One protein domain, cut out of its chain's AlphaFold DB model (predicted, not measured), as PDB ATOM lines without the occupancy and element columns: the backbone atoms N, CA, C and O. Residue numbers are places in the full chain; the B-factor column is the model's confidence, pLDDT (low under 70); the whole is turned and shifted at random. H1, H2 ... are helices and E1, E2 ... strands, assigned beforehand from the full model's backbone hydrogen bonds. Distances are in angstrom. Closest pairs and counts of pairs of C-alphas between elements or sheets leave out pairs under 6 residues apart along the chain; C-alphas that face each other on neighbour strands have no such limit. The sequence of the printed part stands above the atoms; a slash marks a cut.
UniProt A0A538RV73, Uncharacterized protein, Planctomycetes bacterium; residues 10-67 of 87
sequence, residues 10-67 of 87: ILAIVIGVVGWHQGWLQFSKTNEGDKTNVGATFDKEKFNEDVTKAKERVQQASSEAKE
ATOM      1  N   ILE A  10       0.503 -31.952  23.420       93.94
ATOM      2  CA  ILE A  10       1.512 -32.748  24.130       93.94
ATOM      3  C   ILE A  10       0.937 -33.275  25.449       93.94
ATOM      4  O   ILE A  10       1.078 -34.458  25.751       93.94
ATOM      5  N   LEU A  11       0.240 -32.426  26.207       91.62
ATOM      6  CA  LEU A  11      -0.379 -32.819  27.469       91.62
ATOM      7  C   LEU A  11      -1.429 -33.921  27.267       91.62
ATOM      8  O   LEU A  11      -1.442 -34.898  28.010       91.62
ATOM      9  N   ALA A  12      -2.265 -33.804  26.233       88.56
ATOM     10  CA  ALA A  12      -3.255 -34.819  25.889       88.56
ATOM     11  C   ALA A  12      -2.602 -36.164  25.529       88.56
ATOM     12  O   ALA A  12      -3.087 -37.206  25.964       88.56
ATOM     13  N   ILE A  13      -1.480 -36.151  24.798       90.44
ATOM     14  CA  ILE A  13      -0.719 -37.369  24.476       90.44
ATOM     15  C   ILE A  13      -0.174 -38.015  25.751       90.44
ATOM     16  O   ILE A  13      -0.333 -39.218  25.936       90.44
ATOM     17  N   VAL A  14       0.423 -37.231  26.652       88.25
ATOM     18  CA  VAL A  14       0.956 -37.748  27.923       88.25
ATOM     19  C   VAL A  14      -0.157 -38.385  28.756       88.25
ATOM     20  O   VAL A  14       0.001 -39.513  29.214       88.25
ATOM     21  N   ILE A  15      -1.305 -37.713  28.896       83.25
ATOM     22  CA  ILE A  15      -2.463 -38.253  29.624       83.25
ATOM     23  C   ILE A  15      -2.988 -39.526  28.949       83.25
ATOM     24  O   ILE A  15      -3.319 -40.484  29.640       83.25
ATOM     25  N   GLY A  16      -3.031 -39.567  27.614       82.12
ATOM     26  CA  GLY A  16      -3.455 -40.747  26.862       82.12
ATOM     27  C   GLY A  16      -2.533 -41.951  27.071       82.12
ATOM     28  O   GLY A  16      -3.017 -43.047  27.338       82.12
ATOM     29  N   VAL A  17      -1.212 -41.749  27.010       82.38
ATOM     30  CA  VAL A  17      -0.213 -42.811  27.227       82.38
ATOM     31  C   VAL A  17      -0.248 -43.309  28.671       82.38
ATOM     32  O   VAL A  17      -0.270 -44.518  28.901       82.38
ATOM     33  N   VAL A  18      -0.297 -42.393  29.643       78.75
ATOM     34  CA  VAL A  18      -0.391 -42.749  31.065       78.75
ATOM     35  C   VAL A  18      -1.698 -43.479  31.340       78.75
ATOM     36  O   VAL A  18      -1.660 -44.548  31.934       78.75
ATOM     37  N   GLY A  19      -2.829 -42.972  30.849       74.56
ATOM     38  CA  GLY A  19      -4.139 -43.598  31.021       74.56
ATOM     39  C   GLY A  19      -4.243 -44.980  30.375       74.56
ATOM     40  O   GLY A  19      -4.883 -45.867  30.935       74.56
ATOM     41  N   TRP A  20      -3.568 -45.203  29.243       72.44
ATOM     42  CA  TRP A  20      -3.461 -46.535  28.645       72.44
ATOM     43  C   TRP A  20      -2.630 -47.474  29.527       72.44
ATOM     44  O   TRP A  20      -3.067 -48.583  29.826       72.44
ATOM     45  N   HIS A  21      -1.453 -47.039  29.988       74.62
ATOM     46  CA  HIS A  21      -0.565 -47.865  30.816       74.62
ATOM     47  C   HIS A  21      -1.152 -48.162  32.207       74.62
ATOM     48  O   HIS A  21      -0.936 -49.231  32.771       74.62
ATOM     49  N   GLN A  22      -1.908 -47.217  32.758       72.19
ATOM     50  CA  GLN A  22      -2.656 -47.338  34.010       72.19
ATOM     51  C   GLN A  22      -3.921 -48.198  33.889       72.19
ATOM     52  O   GLN A  22      -4.526 -48.546  34.903       72.19
ATOM     53  N   GLY A  23      -4.336 -48.543  32.666       70.06
ATOM     54  CA  GLY A  23      -5.553 -49.313  32.424       70.06
ATOM     55  C   GLY A  23      -6.846 -48.520  32.631       70.06
ATOM     56  O   GLY A  23      -7.903 -49.128  32.750       70.06
ATOM     57  N   TRP A  24      -6.789 -47.183  32.652       72.38
ATOM     58  CA  TRP A  24      -7.982 -46.325  32.697       72.38
ATOM     59  C   TRP A  24      -8.844 -46.477  31.448       72.38
ATOM     60  O   TRP A  24     -10.051 -46.286  31.498       72.38
ATOM     61  N   LEU A  25      -8.215 -46.784  30.315       69.81
ATOM     62  CA  LEU A  25      -8.867 -47.001  29.031       69.81
ATOM     63  C   LEU A  25      -8.680 -48.463  28.644       69.81
ATOM     64  O   LEU A  25      -7.620 -48.855  28.157       69.81
ATOM     65  N   GLN A  26      -9.713 -49.268  28.865       65.56
ATOM     66  CA  GLN A  26      -9.720 -50.659  28.448       65.56
ATOM     67  C   GLN A  26     -10.507 -50.769  27.139       65.56
ATOM     68  O   GLN A  26     -11.727 -50.597  27.099       65.56
ATOM     69  N   PHE A  27      -9.787 -51.011  26.043       62.62
ATOM     70  CA  PHE A  27     -10.388 -51.285  24.741       62.62
ATOM     71  C   PHE A  27     -10.713 -52.773  24.650       62.62
ATOM     72  O   PHE A  27      -9.887 -53.580  24.220       62.62
ATOM     73  N   SER A  28     -11.922 -53.139  25.061       58.44
ATOM     74  CA  SER A  28     -12.413 -54.502  24.891       58.44
ATOM     75  C   SER A  28     -12.894 -54.671  23.454       58.44
ATOM     76  O   SER A  28     -13.925 -54.133  23.048       58.44
ATOM     77  N   LYS A  29     -12.118 -55.413  22.659       54.44
ATOM     78  CA  LYS A  29     -12.570 -55.927  21.364       54.44
ATOM     79  C   LYS A  29     -13.316 -57.232  21.611       54.44
ATOM     80  O   LYS A  29     -12.713 -58.302  21.602       54.44
ATOM     81  N   THR A  30     -14.620 -57.144  21.843       51.97
ATOM     82  CA  THR A  30     -15.474 -58.335  21.839       51.97
ATOM     83  C   THR A  30     -15.772 -58.680  20.382       51.97
ATOM     84  O   THR A  30     -16.527 -57.980  19.709       51.97
ATOM     85  N   ASN A  31     -15.127 -59.732  19.873       48.28
ATOM     86  CA  ASN A  31     -15.479 -60.315  18.580       48.28
ATOM     87  C   ASN A  31     -16.664 -61.259  18.793       48.28
ATOM     88  O   ASN A  31     -16.478 -62.423  19.138       48.28
ATOM     89  N   GLU A  32     -17.878 -60.748  18.608       51.69
ATOM     90  CA  GLU A  32     -19.097 -61.557  18.603       51.69
ATOM     91  C   GLU A  32     -19.519 -61.774  17.141       51.69
ATOM     92  O   GLU A  32     -20.281 -60.999  16.559       51.69
ATOM     93  N   GLY A  33     -18.929 -62.791  16.501       66.06
ATOM     94  CA  GLY A  33     -19.183 -63.136  15.094       66.06
ATOM     95  C   GLY A  33     -18.728 -62.063  14.086       66.06
ATOM     96  O   GLY A  33     -17.631 -61.525  14.205       66.06
ATOM     97  N   ASP A  34     -19.576 -61.752  13.094       67.31
ATOM     98  CA  ASP A  34     -19.334 -60.799  11.985       67.31
ATOM     99  C   ASP A  34     -19.341 -59.305  12.383       67.31
ATOM    100  O   ASP A  34     -19.178 -58.426  11.534       67.31
ATOM    101  N   LYS A  35     -19.557 -58.969  13.663       52.50
ATOM    102  CA  LYS A  35     -19.664 -57.576  14.126       52.50
ATOM    103  C   LYS A  35     -18.551 -57.243  15.112       52.50
ATOM    104  O   LYS A  35     -18.584 -57.643  16.273       52.50
ATOM    105  N   THR A  36     -17.587 -56.439  14.671       59.38
ATOM    106  CA  THR A  36     -16.571 -55.856  15.555       59.38
ATOM    107  C   THR A  36     -17.201 -54.742  16.395       59.38
ATOM    108  O   THR A  36     -17.295 -53.599  15.952       59.38
ATOM    109  N   ASN A  37     -17.637 -55.059  17.616       56.38
ATOM    110  CA  ASN A  37     -18.004 -54.039  18.598       56.38
ATOM    111  C   ASN A  37     -16.739 -53.546  19.303       56.38
ATOM    112  O   ASN A  37     -16.081 -54.283  20.039       56.38
ATOM    113  N   VAL A  38     -16.383 -52.285  19.055       59.03
ATOM    114  CA  VAL A  38     -15.265 -51.619  19.727       59.03
ATOM    115  C   VAL A  38     -15.814 -50.948  20.985       59.03
ATOM    116  O   VAL A  38     -16.384 -49.863  20.918       59.03
ATOM    117  N   GLY A  39     -15.696 -51.618  22.132       61.69
ATOM    118  CA  GLY A  39     -16.064 -51.050  23.426       61.69
ATOM    119  C   GLY A  39     -14.890 -50.275  24.016       61.69
ATOM    120  O   GLY A  39     -13.834 -50.856  24.266       61.69
ATOM    121  N   ALA A  40     -15.057 -48.971  24.238       60.75
ATOM    122  CA  ALA A  40     -14.123 -48.180  25.033       60.75
ATOM    123  C   ALA A  40     -14.677 -48.068  26.458       60.75
ATOM    124  O   ALA A  40     -15.601 -47.293  26.707       60.75
ATOM    125  N   THR A  41     -14.133 -48.853  27.387       67.19
ATOM    126  CA  THR A  41     -14.505 -48.767  28.802       67.19
ATOM    127  C   THR A  41     -13.527 -47.840  29.504       67.19
ATOM    128  O   THR A  41     -12.317 -48.065  29.467       67.19
ATOM    129  N   PHE A  42     -14.054 -46.781  30.123       70.12
ATOM    130  CA  PHE A  42     -13.259 -45.885  30.953       70.12
ATOM    131  C   PHE A  42     -13.417 -46.266  32.423       70.12
ATOM    132  O   PHE A  42     -14.491 -46.090  33.005       70.12
ATOM    133  N   ASP A  43     -12.350 -46.785  33.014       72.38
ATOM    134  CA  ASP A  43     -12.325 -47.246  34.394       72.38
ATOM    135  C   ASP A  43     -12.092 -46.060  35.349       72.38
ATOM    136  O   ASP A  43     -10.968 -45.606  35.598       72.38
ATOM    137  N   LYS A  44     -13.200 -45.482  35.834       71.62
ATOM    138  CA  LYS A  44     -13.193 -44.278  36.683       71.62
ATOM    139  C   LYS A  44     -12.564 -44.506  38.057       71.62
ATOM    140  O   LYS A  44     -12.137 -43.528  38.677       71.62
ATOM    141  N   GLU A  45     -12.529 -45.740  38.553       75.12
ATOM    142  CA  GLU A  45     -11.949 -46.043  39.865       75.12
ATOM    143  C   GLU A  45     -10.432 -45.893  39.821       75.12
ATOM    144  O   GLU A  45      -9.861 -45.135  40.609       75.12
ATOM    145  N   LYS A  46      -9.792 -46.502  38.816       75.56
ATOM    146  CA  LYS A  46      -8.353 -46.344  38.585       75.56
ATOM    147  C   LYS A  46      -7.969 -44.890  38.336       75.56
ATOM    148  O   LYS A  46      -6.949 -44.440  38.852       75.56
ATOM    149  N   PHE A  47      -8.809 -44.140  37.616       79.56
ATOM    150  CA  PHE A  47      -8.595 -42.708  37.403       79.56
ATOM    151  C   PHE A  47      -8.520 -41.921  38.714       79.56
ATOM    152  O   PHE A  47      -7.588 -41.146  38.929       79.56
ATOM    153  N   ASN A  48      -9.482 -42.130  39.613       78.12
ATOM    154  CA  ASN A  48      -9.520 -41.412  40.886       78.12
ATOM    155  C   ASN A  48      -8.375 -41.802  41.825       78.12
ATOM    156  O   ASN A  48      -7.823 -40.931  42.506       78.12
ATOM    157  N   GLU A  49      -8.006 -43.083  41.862       81.75
ATOM    158  CA  GLU A  49      -6.920 -43.563  42.720       81.75
ATOM    159  C   GLU A  49      -5.589 -42.899  42.343       81.75
ATOM    160  O   GLU A  49      -4.862 -42.393  43.201       81.75
ATOM    161  N   ASP A  50      -5.303 -42.811  41.048       78.62
ATOM    162  CA  ASP A  50      -4.062 -42.217  40.573       78.62
ATOM    163  C   ASP A  50      -4.043 -40.693  40.675       78.62
ATOM    164  O   ASP A  50      -3.016 -40.120  41.029       78.62
ATOM    165  N   VAL A  51      -5.174 -40.020  40.428       80.31
ATOM    166  CA  VAL A  51      -5.290 -38.573  40.671       80.31
ATOM    167  C   VAL A  51      -5.033 -38.261  42.143       80.31
ATOM    168  O   VAL A  51      -4.362 -37.276  42.452       80.31
ATOM    169  N   THR A  52      -5.511 -39.109  43.054       83.31
ATOM    170  CA  THR A  52      -5.274 -38.953  44.494       83.31
ATOM    171  C   THR A  52      -3.792 -39.111  44.824       83.31
ATOM    172  O   THR A  52      -3.206 -38.207  45.421       83.31
ATOM    173  N   LYS A  53      -3.148 -40.179  44.336       82.06
ATOM    174  CA  LYS A  53      -1.701 -40.394  44.516       82.06
ATOM    175  C   LYS A  53      -0.873 -39.261  43.915       82.06
ATOM    176  O   LYS A  53       0.070 -38.775  44.539       82.06
ATOM    177  N   ALA A  54      -1.223 -38.809  42.715       81.69
ATOM    178  CA  ALA A  54      -0.555 -37.694  42.059       81.69
ATOM    179  C   ALA A  54      -0.725 -36.402  42.864       81.69
ATOM    180  O   ALA A  54       0.241 -35.662  43.028       81.69
ATOM    181  N   LYS A  55      -1.912 -36.142  43.423       83.31
ATOM    182  CA  LYS A  55      -2.170 -34.966  44.262       83.31
ATOM    183  C   LYS A  55      -1.313 -34.966  45.527       83.31
ATOM    184  O   LYS A  55      -0.756 -33.922  45.861       83.31
ATOM    185  N   GLU A  56      -1.157 -36.111  46.189       84.50
ATOM    186  CA  GLU A  56      -0.270 -36.244  47.353       84.50
ATOM    187  C   GLU A  56       1.195 -35.982  46.981       84.50
ATOM    188  O   GLU A  56       1.872 -35.173  47.619       84.50
ATOM    189  N   ARG A  57       1.677 -36.588  45.887       82.31
ATOM    190  CA  ARG A  57       3.048 -36.378  45.393       82.31
ATOM    191  C   ARG A  57       3.300 -34.935  44.969       82.31
ATOM    192  O   ARG A  57       4.363 -34.391  45.257       82.31
ATOM    193  N   VAL A  58       2.327 -34.304  44.314       84.81
ATOM    194  CA  VAL A  58       2.403 -32.895  43.919       84.81
ATOM    195  C   VAL A  58       2.412 -32.004  45.151       84.81
ATOM    196  O   VAL A  58       3.221 -31.085  45.190       84.81
ATOM    197  N   GLN A  59       1.586 -32.251  46.171       81.56
ATOM    198  CA  GLN A  59       1.625 -31.467  47.411       81.56
ATOM    199  C   GLN A  59       2.974 -31.580  48.123       81.56
ATOM    200  O   GLN A  59       3.509 -30.563  48.570       81.56
ATOM    201  N   GLN A  60       3.546 -32.782  48.182       80.62
ATOM    202  CA  GLN A  60       4.861 -33.005  48.772       80.62
ATOM    203  C   GLN A  60       5.954 -32.261  47.990       80.62
ATOM    204  O   GLN A  60       6.648 -31.420  48.558       80.62
ATOM    205  N   ALA A  61       6.018 -32.456  46.671       81.69
ATOM    206  CA  ALA A  61       6.988 -31.779  45.811       81.69
ATOM    207  C   ALA A  61       6.806 -30.252  45.801       81.69
ATOM    208  O   ALA A  61       7.782 -29.509  45.750       81.69
ATOM    209  N   SER A  62       5.564 -29.764  45.883       77.88
ATOM    210  CA  SER A  62       5.257 -28.331  45.971       77.88
ATOM    211  C   SER A  62       5.735 -27.741  47.291       77.88
ATOM    212  O   SER A  62       6.229 -26.617  47.309       77.88
ATOM    213  N   SER A  63       5.607 -28.489  48.388       75.81
ATOM    214  CA  SER A  63       6.076 -28.065  49.709       75.81
ATOM    215  C   SER A  63       7.604 -28.018  49.750       75.81
ATOM    216  O   SER A  63       8.165 -26.997  50.139       75.81
ATOM    217  N   GLU A  64       8.277 -29.046  49.227       75.44
ATOM    218  CA  GLU A  64       9.740 -29.083  49.107       75.44
ATOM    219  C   GLU A  64      10.281 -28.000  48.161       75.44
ATOM    220  O   GLU A  64      11.291 -27.356  48.446       75.44
ATOM    221  N   ALA A  65       9.610 -27.760  47.032       75.81
ATOM    222  CA  ALA A  65       9.979 -26.695  46.110       75.81
ATOM    223  C   ALA A  65       9.770 -25.317  46.745       75.81
ATOM    224  O   ALA A  65      10.629 -24.450  46.608       75.81
ATOM    225  N   LYS A  66       8.669 -25.109  47.476       69.88
ATOM    226  CA  LYS A  66       8.404 -23.852  48.184       69.88
ATOM    227  C   LYS A  66       9.453 -23.591  49.261       69.88
ATOM    228  O   LYS A  66       9.907 -22.460  49.376       69.88
ATOM    229  N   GLU A  67       9.887 -24.616  49.984       66.00
ATOM    230  CA  GLU A  67      10.952 -24.500  50.982       66.00
ATOM    231  C   GLU A  67      12.299 -24.136  50.334       66.00
ATOM    232  O   GLU A  67      12.965 -23.191  50.755       66.00
TER     233      GLU A  67
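Overview. This is residues 10 to 67 of the 87 residues of an uncharacterized protein of Planctomycetes bacterium (UniProt A0A538RV73). A thin hairpin of two strands, E1 and E2, and one long helix, H2, extend to opposite ends of an elongated model, and the shorter helix H1 sets off to one side from the place where they meet. Residues 16 to 20 of H1 come near the hairpin's base, mostly beside E1, while residues 10 to 15 of H1, residues 51 to 67 of H2 and the hairpin's tip, residues 31 to 36, stick out. The printed part has 58 residues, with two named helices and two named strands in the order H1, E1, E2, H2; the sheet E1 - E2 is antiparallel and the class is mixed, helices and strands. The whole is extended, with a radius of gyration of the C-alphas of 16.7 A and spans of 61 by 24 by 11 A.

Arrangement. Strands E1, residues 25 to 32, and E2, residues 35 to 42, form a hairpin and are antiparallel, with 158 degrees between their directions. C-alphas 25 and 42 face each other at 4.9 A, and C-alphas 31 and 36 at 5.5 A. N 26 and O 41 are within hydrogen-bond range at 2.9 A, and so are N 39 and O 28 at 3.2 A. Helix H1, residues 10 to 21, has 2 pairs of C-alphas within 8 A of E1, the closest being those of Gly 19 and Leu 25, 6.2 A apart. H1 and E2 are apart. Helix H2, residues 44 to 67, is close to H1 but not clearly touching it, the closest C-alphas being those of Gly 19 and Phe 47, 7.8 A apart. The two helices run opposite ways at a steep tilt of 55 degrees. E1 and H2 are apart. In H1 and H2 every O i to N i+4 pair is within hydrogen-bond range.

Along the chain. E1 runs 20.6 A from first to last C-alpha, beginning at C-alpha 25 at (-8.867, -47.001, 29.031). E2 runs 21.5 A back from Lys 35 to Phe 42. H2 is the longest helix, 34.3 A from Lys 44 to C-alpha 67 at (10.952, -24.500, 50.982). H1 measures 16.7 A and begins at C-alpha 10 at (1.512, -32.748, 24.130).

Size, cuts and confidence. The two C-alphas farthest apart are those of Asp 34 and Glu 67, 61.3 A. The printed part has no cut, and the links H1 to E1, E1 to E2 and E2 to H2 are tight. The mean pLDDT of the printed part is 73.4; residues 25 to 41 and 66 to 67 are under 70, and E1 has a mean of 58.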